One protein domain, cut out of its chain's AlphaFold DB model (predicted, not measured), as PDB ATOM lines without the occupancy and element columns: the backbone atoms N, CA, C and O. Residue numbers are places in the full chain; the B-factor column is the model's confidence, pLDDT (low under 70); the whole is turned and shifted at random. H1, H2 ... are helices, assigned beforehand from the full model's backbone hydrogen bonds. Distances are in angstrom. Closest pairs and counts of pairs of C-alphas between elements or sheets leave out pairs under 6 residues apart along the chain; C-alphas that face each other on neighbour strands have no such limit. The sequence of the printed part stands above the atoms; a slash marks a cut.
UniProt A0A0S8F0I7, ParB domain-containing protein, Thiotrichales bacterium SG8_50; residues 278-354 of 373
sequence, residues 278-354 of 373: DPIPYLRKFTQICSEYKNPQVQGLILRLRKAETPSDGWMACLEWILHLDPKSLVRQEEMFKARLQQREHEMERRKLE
ATOM      1  N   ASP A 278     329.721 298.307 544.138       56.03
ATOM      2  CA  ASP A 278     330.607 297.389 544.821       56.03
ATOM      3  C   ASP A 278     331.856 297.098 543.973       56.03
ATOM      4  O   ASP A 278     331.745 296.838 542.767       56.03
ATOM      5  N   PRO A 279     333.042 297.090 544.595       63.94
ATOM      6  CA  PRO A 279     334.296 296.792 543.920       63.94
ATOM      7  C   PRO A 279     334.275 295.409 543.269       63.94
ATOM      8  O   PRO A 279     333.780 294.433 543.835       63.94
ATOM      9  N   ILE A 280     334.836 295.320 542.064       67.19
ATOM     10  CA  ILE A 280     334.888 294.084 541.290       67.19
ATOM     11  C   ILE A 280     336.130 293.306 541.733       67.19
ATOM     12  O   ILE A 280     337.251 293.766 541.486       67.19
ATOM     13  N   PRO A 281     335.977 292.125 542.360       77.62
ATOM     14  CA  PRO A 281     337.116 291.276 542.648       77.62
ATOM     15  C   PRO A 281     337.681 290.728 541.341       77.62
ATOM     16  O   PRO A 281     336.979 290.053 540.585       77.62
ATOM     17  N   TYR A 282     338.961 290.975 541.084       81.69
ATOM     18  CA  TYR A 282     339.670 290.322 539.991       81.69
ATOM     19  C   TYR A 282     341.036 289.832 540.449       81.69
ATOM     20  O   TYR A 282     341.788 290.513 541.153       81.69
ATOM     21  N   LEU A 283     341.350 288.610 540.024       84.75
ATOM     22  CA  LEU A 283     342.550 287.912 540.447       84.75
ATOM     23  C   LEU A 283     343.801 288.675 539.992       84.75
ATOM     24  O   LEU A 283     343.960 288.988 538.808       84.75
ATOM     25  N   ARG A 284     344.713 288.950 540.931       86.06
ATOM     26  CA  ARG A 284     346.069 289.417 540.616       86.06
ATOM     27  C   ARG A 284     346.755 288.456 539.659       86.06
ATOM     28  O   ARG A 284     346.500 287.253 539.657       86.06
ATOM     29  N   LYS A 285     347.663 288.982 538.833       88.56
ATOM     30  CA  LYS A 285     348.406 288.131 537.899       88.56
ATOM     31  C   LYS A 285     349.131 287.054 538.695       88.56
ATOM     32  O   LYS A 285     349.851 287.363 539.642       88.56
ATOM     33  N   PHE A 286     348.974 285.803 538.276       85.56
ATOM     34  CA  PHE A 286     349.551 284.659 538.979       85.56
ATOM     35  C   PHE A 286     351.068 284.808 539.190       85.56
ATOM     36  O   PHE A 286     351.587 284.485 540.251       85.56
ATOM     37  N   THR A 287     351.772 285.412 538.227       87.19
ATOM     38  CA  THR A 287     353.204 285.735 538.330       87.19
ATOM     39  C   THR A 287     353.538 286.661 539.501       87.19
ATOM     40  O   THR A 287     354.538 286.439 540.181       87.19
ATOM     41  N   GLN A 288     352.697 287.663 539.769       84.00
ATOM     42  CA  GLN A 288     352.862 288.592 540.890       84.00
ATOM     43  C   GLN A 288     352.634 287.867 542.215       84.00
ATOM     44  O   GLN A 288     353.483 287.936 543.100       84.00
ATOM     45  N   ILE A 289     351.560 287.077 542.304       85.31
ATOM     46  CA  ILE A 289     351.246 286.273 543.493       85.31
ATOM     47  C   ILE A 289     352.405 285.316 543.813       85.31
ATOM     48  O   ILE A 289     352.878 285.264 544.946       85.31
ATOM     49  N   CYS A 290     352.930 284.602 542.813       84.50
ATOM     50  CA  CYS A 290     354.069 283.704 543.002       84.50
ATOM     51  C   CYS A 290     355.348 284.437 543.425       84.50
ATOM     52  O   CYS A 290     356.146 283.878 544.178       84.50
ATOM     53  N   SER A 291     355.573 285.659 542.938       83.88
ATOM     54  CA  SER A 291     356.738 286.455 543.337       83.88
ATOM     55  C   SER A 291     356.655 286.911 544.796       83.88
ATOM     56  O   SER A 291     357.642 286.820 545.521       83.88
ATOM     57  N   GLU A 292     355.467 287.306 545.253       83.62
ATOM     58  CA  GLU A 292     355.216 287.716 546.638       83.62
ATOM     59  C   GLU A 292     355.230 286.526 547.601       83.62
ATOM     60  O   GLU A 292     355.694 286.652 548.734       83.62
ATOM     61  N   TYR A 293     354.780 285.353 547.145       80.88
ATOM     62  CA  TYR A 293     354.918 284.105 547.894       80.88
ATOM     63  C   TYR A 293     356.392 283.754 548.140       80.88
ATOM     64  O   TYR A 293     356.758 283.348 549.240       80.88
ATOM     65  N   LYS A 294     357.248 283.935 547.126       83.25
ATOM     66  CA  LYS A 294     358.690 283.663 547.236       83.25
ATOM     67  C   LYS A 294     359.426 284.691 548.102       83.25
ATOM     68  O   LYS A 294     360.378 284.316 548.774       83.25
ATOM     69  N   ASN A 295     358.987 285.952 548.098       80.38
ATOM     70  CA  ASN A 295     359.618 287.053 548.829       80.38
ATOM     71  C   ASN A 295     358.605 287.767 549.739       80.38
ATOM     72  O   ASN A 295     357.984 288.751 549.318       80.38
ATOM     73  N   PRO A 296     358.441 287.316 550.993       71.75
ATOM     74  CA  PRO A 296     357.351 287.763 551.842       71.75
ATOM     75  C   PRO A 296     357.610 289.104 552.562       71.75
ATOM     76  O   PRO A 296     357.638 289.183 553.788       71.75
ATOM     77  N   GLN A 297     357.812 290.182 551.803       72.31
ATOM     78  CA  GLN A 297     358.020 291.529 552.360       72.31
ATOM     79  C   GLN A 297     356.721 292.339 552.496       72.31
ATOM     80  O   GLN A 297     356.623 293.236 553.334       72.31
ATOM     81  N   VAL A 298     355.711 292.033 551.681       70.69
ATOM     82  CA  VAL A 298     354.503 292.864 551.529       70.69
ATOM     83  C   VAL A 298     353.387 292.437 552.495       70.69
ATOM     84  O   VAL A 298     352.609 293.273 552.954       70.69
ATOM     85  N   GLN A 299     353.345 291.160 552.889       73.88
ATOM     86  CA  GLN A 299     352.297 290.572 553.733       73.88
ATOM     87  C   GLN A 299     352.222 291.253 555.105       73.88
ATOM     88  O   GLN A 299     351.139 291.609 555.565       73.88
ATOM     89  N   GLY A 300     353.374 291.502 555.740       72.81
ATOM     90  CA  GLY A 300     353.429 292.150 557.053       72.81
ATOM     91  C   GLY A 300     352.914 293.593 557.043       72.81
ATOM     92  O   GLY A 300     352.323 294.048 558.022       72.81
ATOM     93  N   LEU A 301     353.083 294.312 555.928       74.25
ATOM     94  CA  LEU A 301     352.569 295.673 555.763       74.25
ATOM     95  C   LEU A 301     351.051 295.681 555.572       74.25
ATOM     96  O   LEU A 301     350.377 296.527 556.156       74.25
ATOM     97  N   ILE A 302     350.511 294.732 554.803       75.81
ATOM     98  CA  ILE A 302     349.066 294.602 554.563       75.81
ATOM     99  C   ILE A 302     348.329 294.294 555.870       75.81
ATOM    100  O   ILE A 302     347.344 294.961 556.187       75.81
ATOM    101  N   LEU A 303     348.841 293.346 556.662       80.75
ATOM    102  CA  LEU A 303     348.252 292.981 557.954       80.75
ATOM    103  C   LEU A 303     348.260 294.156 558.944       80.75
ATOM    104  O   LEU A 303     347.267 294.394 559.629       80.75
ATOM    105  N   ARG A 304     349.348 294.942 558.968       78.44
ATOM    106  CA  ARG A 304     349.445 296.163 559.787       78.44
ATOM    107  C   ARG A 304     348.492 297.263 559.321       78.44
ATOM    108  O   ARG A 304     347.824 297.868 560.152       78.44
ATOM    109  N   LEU A 305     348.399 297.508 558.012       73.38
ATOM    110  CA  LEU A 305     347.474 298.488 557.425       73.38
ATOM    111  C   LEU A 305     346.009 298.160 557.737       73.38
ATOM    112  O   LEU A 305     345.213 299.070 557.958       73.38
ATOM    113  N   ARG A 306     345.660 296.869 557.782       74.19
ATOM    114  CA  ARG A 306     344.314 296.384 558.110       74.19
ATOM    115  C   ARG A 306     344.028 296.275 559.607       74.19
ATOM    116  O   ARG A 306     342.886 295.994 559.948       74.19
ATOM    117  N   LYS A 307     345.017 296.515 560.479       81.69
ATOM    118  CA  LYS A 307     344.905 296.301 561.934       81.69
ATOM    119  C   LYS A 307     344.346 294.906 562.264       81.69
ATOM    120  O   LYS A 307     343.445 294.778 563.081       81.69
ATOM    121  N   ALA A 308     344.836 293.870 561.580       80.75
ATOM    122  CA  ALA A 308     344.362 292.507 561.803       80.75
ATOM    123  C   ALA A 308     344.784 292.021 563.201       80.75
ATOM    124  O   ALA A 308     345.979 291.936 563.487       80.75
ATOM    125  N   GLU A 309     343.811 291.705 564.056       82.94
ATOM    126  CA  GLU A 309     344.041 291.203 565.420       82.94
ATOM    127  C   GLU A 309     343.813 289.690 565.508       82.94
ATOM    128  O   GLU A 309     344.466 289.009 566.300       82.94
ATOM    129  N   THR A 310     342.934 289.139 564.663       87.06
ATOM    130  CA  THR A 310     342.607 287.709 564.660       87.06
ATOM    131  C   THR A 310     343.175 286.968 563.439       87.06
ATOM    132  O   THR A 310     343.388 287.561 562.376       87.06
ATOM    133  N   PRO A 311     343.377 285.636 563.525       83.62
ATOM    134  CA  PRO A 311     343.766 284.819 562.371       83.62
ATOM    135  C   PRO A 311     342.765 284.894 561.207       83.62
ATOM    136  O   PRO A 311     343.161 284.803 560.045       83.62
ATOM    137  N   SER A 312     341.476 285.090 561.513       81.50
ATOM    138  CA  SER A 312     340.422 285.267 560.508       81.50
ATOM    139  C   SER A 312     340.609 286.560 559.715       81.50
ATOM    140  O   SER A 312     340.482 286.555 558.491       81.50
ATOM    141  N   ASP A 313     340.980 287.652 560.384       81.38
ATOM    142  CA  ASP A 313     341.252 288.933 559.723       81.38
ATOM    143  C   ASP A 313     342.472 288.836 558.803       81.38
ATOM    144  O   ASP A 313     342.483 289.404 557.711       81.38
ATOM    145  N   GLY A 314     343.482 288.056 559.204       82.44
ATOM    146  CA  GLY A 314     344.649 287.781 558.365       82.44
ATOM    147  C   GLY A 314     344.304 287.000 557.096       82.44
ATOM    148  O   GLY A 314     344.797 287.327 556.012       82.44
ATOM    149  N   TRP A 315     343.419 286.006 557.204       82.56
ATOM    150  CA  TRP A 315     342.910 285.262 556.050       82.56
ATOM    151  C   TRP A 315     342.105 286.158 555.100       82.56
ATOM    152  O   TRP A 315     342.346 286.149 553.891       82.56
ATOM    153  N   MET A 316     341.212 286.989 555.640       82.94
ATOM    154  CA  MET A 316     340.426 287.938 554.848       82.94
ATOM    155  C   MET A 316     341.311 288.959 554.130       82.94
ATOM    156  O   MET A 316     341.153 289.157 552.928       82.94
ATOM    157  N   ALA A 317     342.301 289.535 554.814       83.44
ATOM    158  CA  ALA A 317     343.238 290.478 554.206       83.44
ATOM    159  C   ALA A 317     344.043 289.847 553.052       83.44
ATOM    160  O   ALA A 317     344.326 290.510 552.052       83.44
ATOM    161  N   CYS A 318     344.389 288.560 553.163       85.12
ATOM    162  CA  CYS A 318     345.055 287.813 552.096       85.12
ATOM    163  C   CYS A 318     344.147 287.644 550.866       85.12
ATOM    164  O   CYS A 318     344.564 287.932 549.743       85.12
ATOM    165  N   LEU A 319     342.892 287.229 551.075       85.56
ATOM    166  CA  LEU A 319     341.911 287.083 549.996       85.56
ATOM    167  C   LEU A 319     341.621 288.417 549.304       85.56
ATOM    168  O   LEU A 319     341.615 288.487 548.075       85.56
ATOM    169  N   GLU A 320     341.436 289.486 550.075       85.00
ATOM    170  CA  GLU A 320     341.223 290.827 549.537       85.00
ATOM    171  C   GLU A 320     342.406 291.296 548.692       85.00
ATOM    172  O   GLU A 320     342.217 291.827 547.599       85.00
ATOM    173  N   TRP A 321     343.631 291.059 549.162       85.75
ATOM    174  CA  TRP A 321     344.830 291.391 548.406       85.75
ATOM    175  C   TRP A 321     344.869 290.651 547.067       85.75
ATOM    176  O   TRP A 321     345.012 291.279 546.017       85.75
ATOM    177  N   ILE A 322     344.670 289.330 547.086       87.50
ATOM    178  CA  ILE A 322     344.666 288.481 545.886       87.50
ATOM    179  C   ILE A 322     343.596 288.930 544.877       87.50
ATOM    180  O   ILE A 322     343.824 288.845 543.667       87.50
ATOM    181  N   LEU A 323     342.461 289.442 545.359       87.19
ATOM    182  CA  LEU A 323     341.314 289.854 544.549       87.19
ATOM    183  C   LEU A 323     341.264 291.359 544.211       87.19
ATOM    184  O   LEU A 323     340.263 291.800 543.652       87.19
ATOM    185  N   HIS A 324     342.303 292.150 544.513       84.81
ATOM    186  CA  HIS A 324     342.297 293.624 544.364       84.81
ATOM    187  C   HIS A 324     341.155 294.335 545.114       84.81
ATOM    188  O   HIS A 324     340.664 295.378 544.684       84.81
ATOM    189  N   LEU A 325     340.749 293.793 546.257       82.81
ATOM    190  CA  LEU A 325     339.788 294.408 547.174       82.81
ATOM    191  C   LEU A 325     340.480 295.147 548.334       82.81
ATOM    192  O   LEU A 325     339.841 295.525 549.314       82.81
ATOM    193  N   ASP A 326     341.795 295.351 548.250       82.25
ATOM    194  CA  ASP A 326     342.532 296.152 549.223       82.25
ATOM    195  C   ASP A 326     342.157 297.644 549.117       82.25
ATOM    196  O   ASP A 326     341.864 298.116 548.017       82.25
ATOM    197  N   PRO A 327     342.214 298.433 550.210       79.88
ATOM    198  CA  PRO A 327     341.706 299.810 550.223       79.88
ATOM    199  C   PRO A 327     342.268 300.714 549.118       79.88
ATOM    200  O   PRO A 327     341.564 301.578 548.608       79.88
ATOM    201  N   LYS A 328     343.528 300.506 548.709       81.62
ATOM    202  CA  LYS A 328     344.142 301.265 547.611       81.62
ATOM    203  C   LYS A 328     343.568 300.858 546.258       81.62
ATOM    204  O   LYS A 328     343.282 301.720 545.429       81.62
ATOM    205  N   SER A 329     343.403 299.557 546.031       81.94
ATOM    206  CA  SER A 329     342.755 299.049 544.825       81.94
ATOM    207  C   SER A 329     341.290 299.476 544.737       81.94
ATOM    208  O   SER A 329     340.853 299.814 543.645       81.94
ATOM    209  N   LEU A 330     340.570 299.556 545.861       81.62
ATOM    210  CA  LEU A 330     339.194 300.069 545.912       81.62
ATOM    211  C   LEU A 330     339.105 301.514 545.410       81.62
ATOM    212  O   LEU A 330     338.368 301.786 544.467       81.62
ATOM    213  N   VAL A 331     339.925 302.414 545.963       81.44
ATOM    214  CA  VAL A 331     339.983 303.820 545.524       81.44
ATOM    215  C   VAL A 331     340.318 303.913 544.035       81.44
ATOM    216  O   VAL A 331     339.672 304.643 543.287       81.44
ATOM    217  N   ARG A 332     341.276 303.109 543.565       82.44
ATOM    218  CA  ARG A 332     341.640 303.064 542.145       82.44
ATOM    219  C   ARG A 332     340.491 302.577 541.257       82.44
ATOM    220  O   ARG A 332     340.328 303.077 540.144       82.44
ATOM    221  N   GLN A 333     339.717 301.591 541.711       76.94
ATOM    222  CA  GLN A 333     338.532 301.120 540.996       76.94
ATOM    223  C   GLN A 333     337.459 302.215 540.930       76.94
ATOM    224  O   GLN A 333     336.918 302.454 539.852       76.94
ATOM    225  N   GLU A 334     337.215 302.930 542.030       77.25
ATOM    226  CA  GLU A 334     336.279 304.058 542.070       77.25
ATOM    227  C   GLU A 334     336.692 305.203 541.133       77.25
ATOM    228  O   GLU A 334     335.859 305.751 540.412       77.25
ATOM    229  N   GLU A 335     337.975 305.565 541.109       82.00
ATOM    230  CA  GLU A 335     338.505 306.606 540.222       82.00
ATOM    231  C   GLU A 335     338.362 306.221 538.747       82.00
ATOM    232  O   GLU A 335     337.872 307.015 537.940       82.00
ATOM    233  N   MET A 336     338.732 304.986 538.389       77.62
ATOM    234  CA  MET A 336     338.550 304.486 537.023       77.62
ATOM    235  C   MET A 336     337.073 304.442 536.625       77.62
ATOM    236  O   MET A 336     336.740 304.742 535.477       77.62
ATOM    237  N   PHE A 337     336.186 304.093 537.558       71.06
ATOM    238  CA  PHE A 337     334.746 304.108 537.331       71.06
ATOM    239  C   PHE A 337     334.233 305.528 537.053       71.06
ATOM    240  O   PHE A 337     333.585 305.754 536.030       71.06
ATOM    241  N   LYS A 338     334.595 306.507 537.894       77.88
ATOM    242  CA  LYS A 338     334.234 307.924 537.705       77.88
ATOM    243  C   LYS A 338     334.746 308.474 536.372       77.88
ATOM    244  O   LYS A 338     333.993 309.124 535.652       77.88
ATOM    245  N   ALA A 339     335.988 308.160 536.005       79.88
ATOM    246  CA  ALA A 339     336.573 308.595 534.737       79.88
ATOM    247  C   ALA A 339     335.816 308.032 533.522       79.88
ATOM    248  O   ALA A 339     335.559 308.751 532.556       79.88
ATOM    249  N   ARG A 340     335.410 306.757 533.569       73.94
ATOM    250  CA  ARG A 340     334.598 306.139 532.506       73.94
ATOM    251  C   ARG A 340     333.216 306.772 532.389       73.94
ATOM    252  O   ARG A 340     332.724 306.932 531.274       73.94
ATOM    253  N   LEU A 341     332.602 307.138 533.515       69.69
ATOM    254  CA  LEU A 341     331.311 307.824 533.526       69.69
ATOM    255  C   LEU A 341     331.411 309.188 532.824       69.69
ATOM    256  O   LEU A 341     330.641 309.456 531.905       69.69
ATOM    257  N   GLN A 342     332.431 309.979 533.164       76.19
ATOM    258  CA  GLN A 342     332.696 311.284 532.544       76.19
ATOM    259  C   GLN A 342     332.989 311.178 531.042       76.19
ATOM    260  O   GLN A 342     332.452 311.940 530.241       76.19
ATOM    261  N   GLN A 343     333.807 310.203 530.625       73.50
ATOM    262  CA  GLN A 343     334.079 309.970 529.202       73.50
ATOM    263  C   GLN A 343     332.800 309.674 528.417       73.50
ATOM    264  O   GLN A 343     332.628 310.153 527.297       73.50
ATOM    265  N   ARG A 344     331.887 308.908 529.016       69.12
ATOM    266  CA  ARG A 344     330.611 308.563 528.400       69.12
ATOM    267  C   ARG A 344     329.673 309.763 528.314       69.12
ATOM    268  O   ARG A 344     329.006 309.915 527.293       69.12
ATOM    269  N   GLU A 345     329.616 310.602 529.345       70.56
ATOM    270  CA  GLU A 345     328.859 311.860 529.312       70.56
ATOM    271  C   GLU A 345     329.353 312.759 528.176       70.56
ATOM    272  O   GLU A 345     328.555 313.156 527.325       70.56
ATOM    273  N   HIS A 346     330.669 312.949 528.061       78.88
ATOM    274  CA  HIS A 346     331.265 313.707 526.963       78.88
ATOM    275  C   HIS A 346     330.992 313.101 525.584       78.88
ATOM    276  O   HIS A 346     330.697 313.826 524.635       78.88
ATOM    277  N   GLU A 347     331.061 311.776 525.434       74.31
ATOM    278  CA  GLU A 347     330.751 311.134 524.156       74.31
ATOM    279  C   GLU A 347     329.264 311.286 523.790       74.31
ATOM    280  O   GLU A 347     328.924 311.512 522.626       74.31
ATOM    281  N   MET A 348     328.369 311.205 524.776       69.00
ATOM    282  CA  MET A 348     326.937 311.441 524.592       69.00
ATOM    283  C   MET A 348     326.646 312.889 524.192       69.00
ATOM    284  O   MET A 348     325.846 313.113 523.284       69.00
ATOM    285  N   GLU A 349     327.296 313.862 524.828       77.94
ATOM    286  CA  GLU A 349     327.213 315.277 524.455       77.94
ATOM    287  C   GLU A 349     327.743 315.521 523.044       77.94
ATOM    288  O   GLU A 349     327.056 316.150 522.238       77.94
ATOM    289  N   ARG A 350     328.894 314.935 522.693       82.69
ATOM    290  CA  ARG A 350     329.455 315.028 521.338       82.69
ATOM    291  C   ARG A 350     328.482 314.484 520.297       82.69
ATOM    292  O   ARG A 350     328.203 315.152 519.309       82.69
ATOM    293  N   ARG A 351     327.884 313.315 520.550       75.38
ATOM    294  CA  ARG A 351     326.870 312.714 519.665       75.38
ATOM    295  C   ARG A 351     325.590 313.551 519.576       75.38
ATOM    296  O   ARG A 351     324.944 313.553 518.528       75.38
ATOM    297  N   LYS A 352     325.183 314.239 520.650       80.44
ATOM    298  CA  LYS A 352     324.051 315.183 520.613       80.44
ATOM    299  C   LYS A 352     324.378 316.388 519.733       80.44
ATOM    300  O   LYS A 352     323.557 316.733 518.889       80.44
ATOM    301  N   LEU A 353     325.574 316.958 519.884       86.81
ATOM    302  CA  LEU A 353     326.042 318.087 519.086       86.81
ATOM    303  C   LEU A 353     326.171 317.717 517.602       86.81
ATOM    304  O   LEU A 353     325.637 318.424 516.757       86.81
ATOM    305  N   GLU A 354     326.775 316.568 517.284       79.31
ATOM    306  CA  GLU A 354     326.870 316.042 515.912       79.31
ATOM    307  C   GLU A 354     325.477 315.883 515.277       79.31
ATOM    308  O   GLU A 354     325.260 316.257 514.126       79.31
TER     309      GLU A 354
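Overview. This is residues 278 to 354 of the 373 residues of the protein "ParB domain-containing protein" of Thiotrichales bacterium SG8_50 (UniProt A0A0S8F0I7). One long helix, H4, reaches out as an arm from a small, loose head of three short helices, H1, H2 and H3; its residues 338 to 354 stick out free. The 77 printed residues, with four named helices in the order H1 H2 H3 H4 and no named strand, are all helix in class. The whole is only just extended, close to loose, with a radius of gyration of the C-alphas of 17.7 A, and spans 57 by 27 by 16 A.

Along the chain. H4, residues 327 to 354, is 40.8 A long and ends at C-alpha 354 (326.870, 316.042, 515.912). H3 is residues 311 to 322, 16.9 A; H2 is 299 to 305; H1 is 286 to 294, beginning at C-alpha 286 (349.551, 284.659, 538.979).

Arrangement. H4 touches no helix but is near H3, with 5 pairs of C-alphas within 10 A. H3 touches H2 with residues 314 to 318 alone, about perpendicular at 75 degrees; the closest C-alphas, of Leu 303 and Gly 314, are 6.3 A apart. H1 and H3 are close but not clearly touching: their closest C-alphas, of Ile 289 and Ile 322, are 7.3 A apart. In H1, H2, H3 and H4 every O i to N i+4 pair is within hydrogen-bond range.

Size, cuts and confidence. The C-alphas of Thr 310 and Glu 354, the two farthest apart, are 58.5 A apart. The printed part has no cut, and its three links between helices are tight. Model pLDDT is under 70 at residues 278 to 280, 341, 344 and 348.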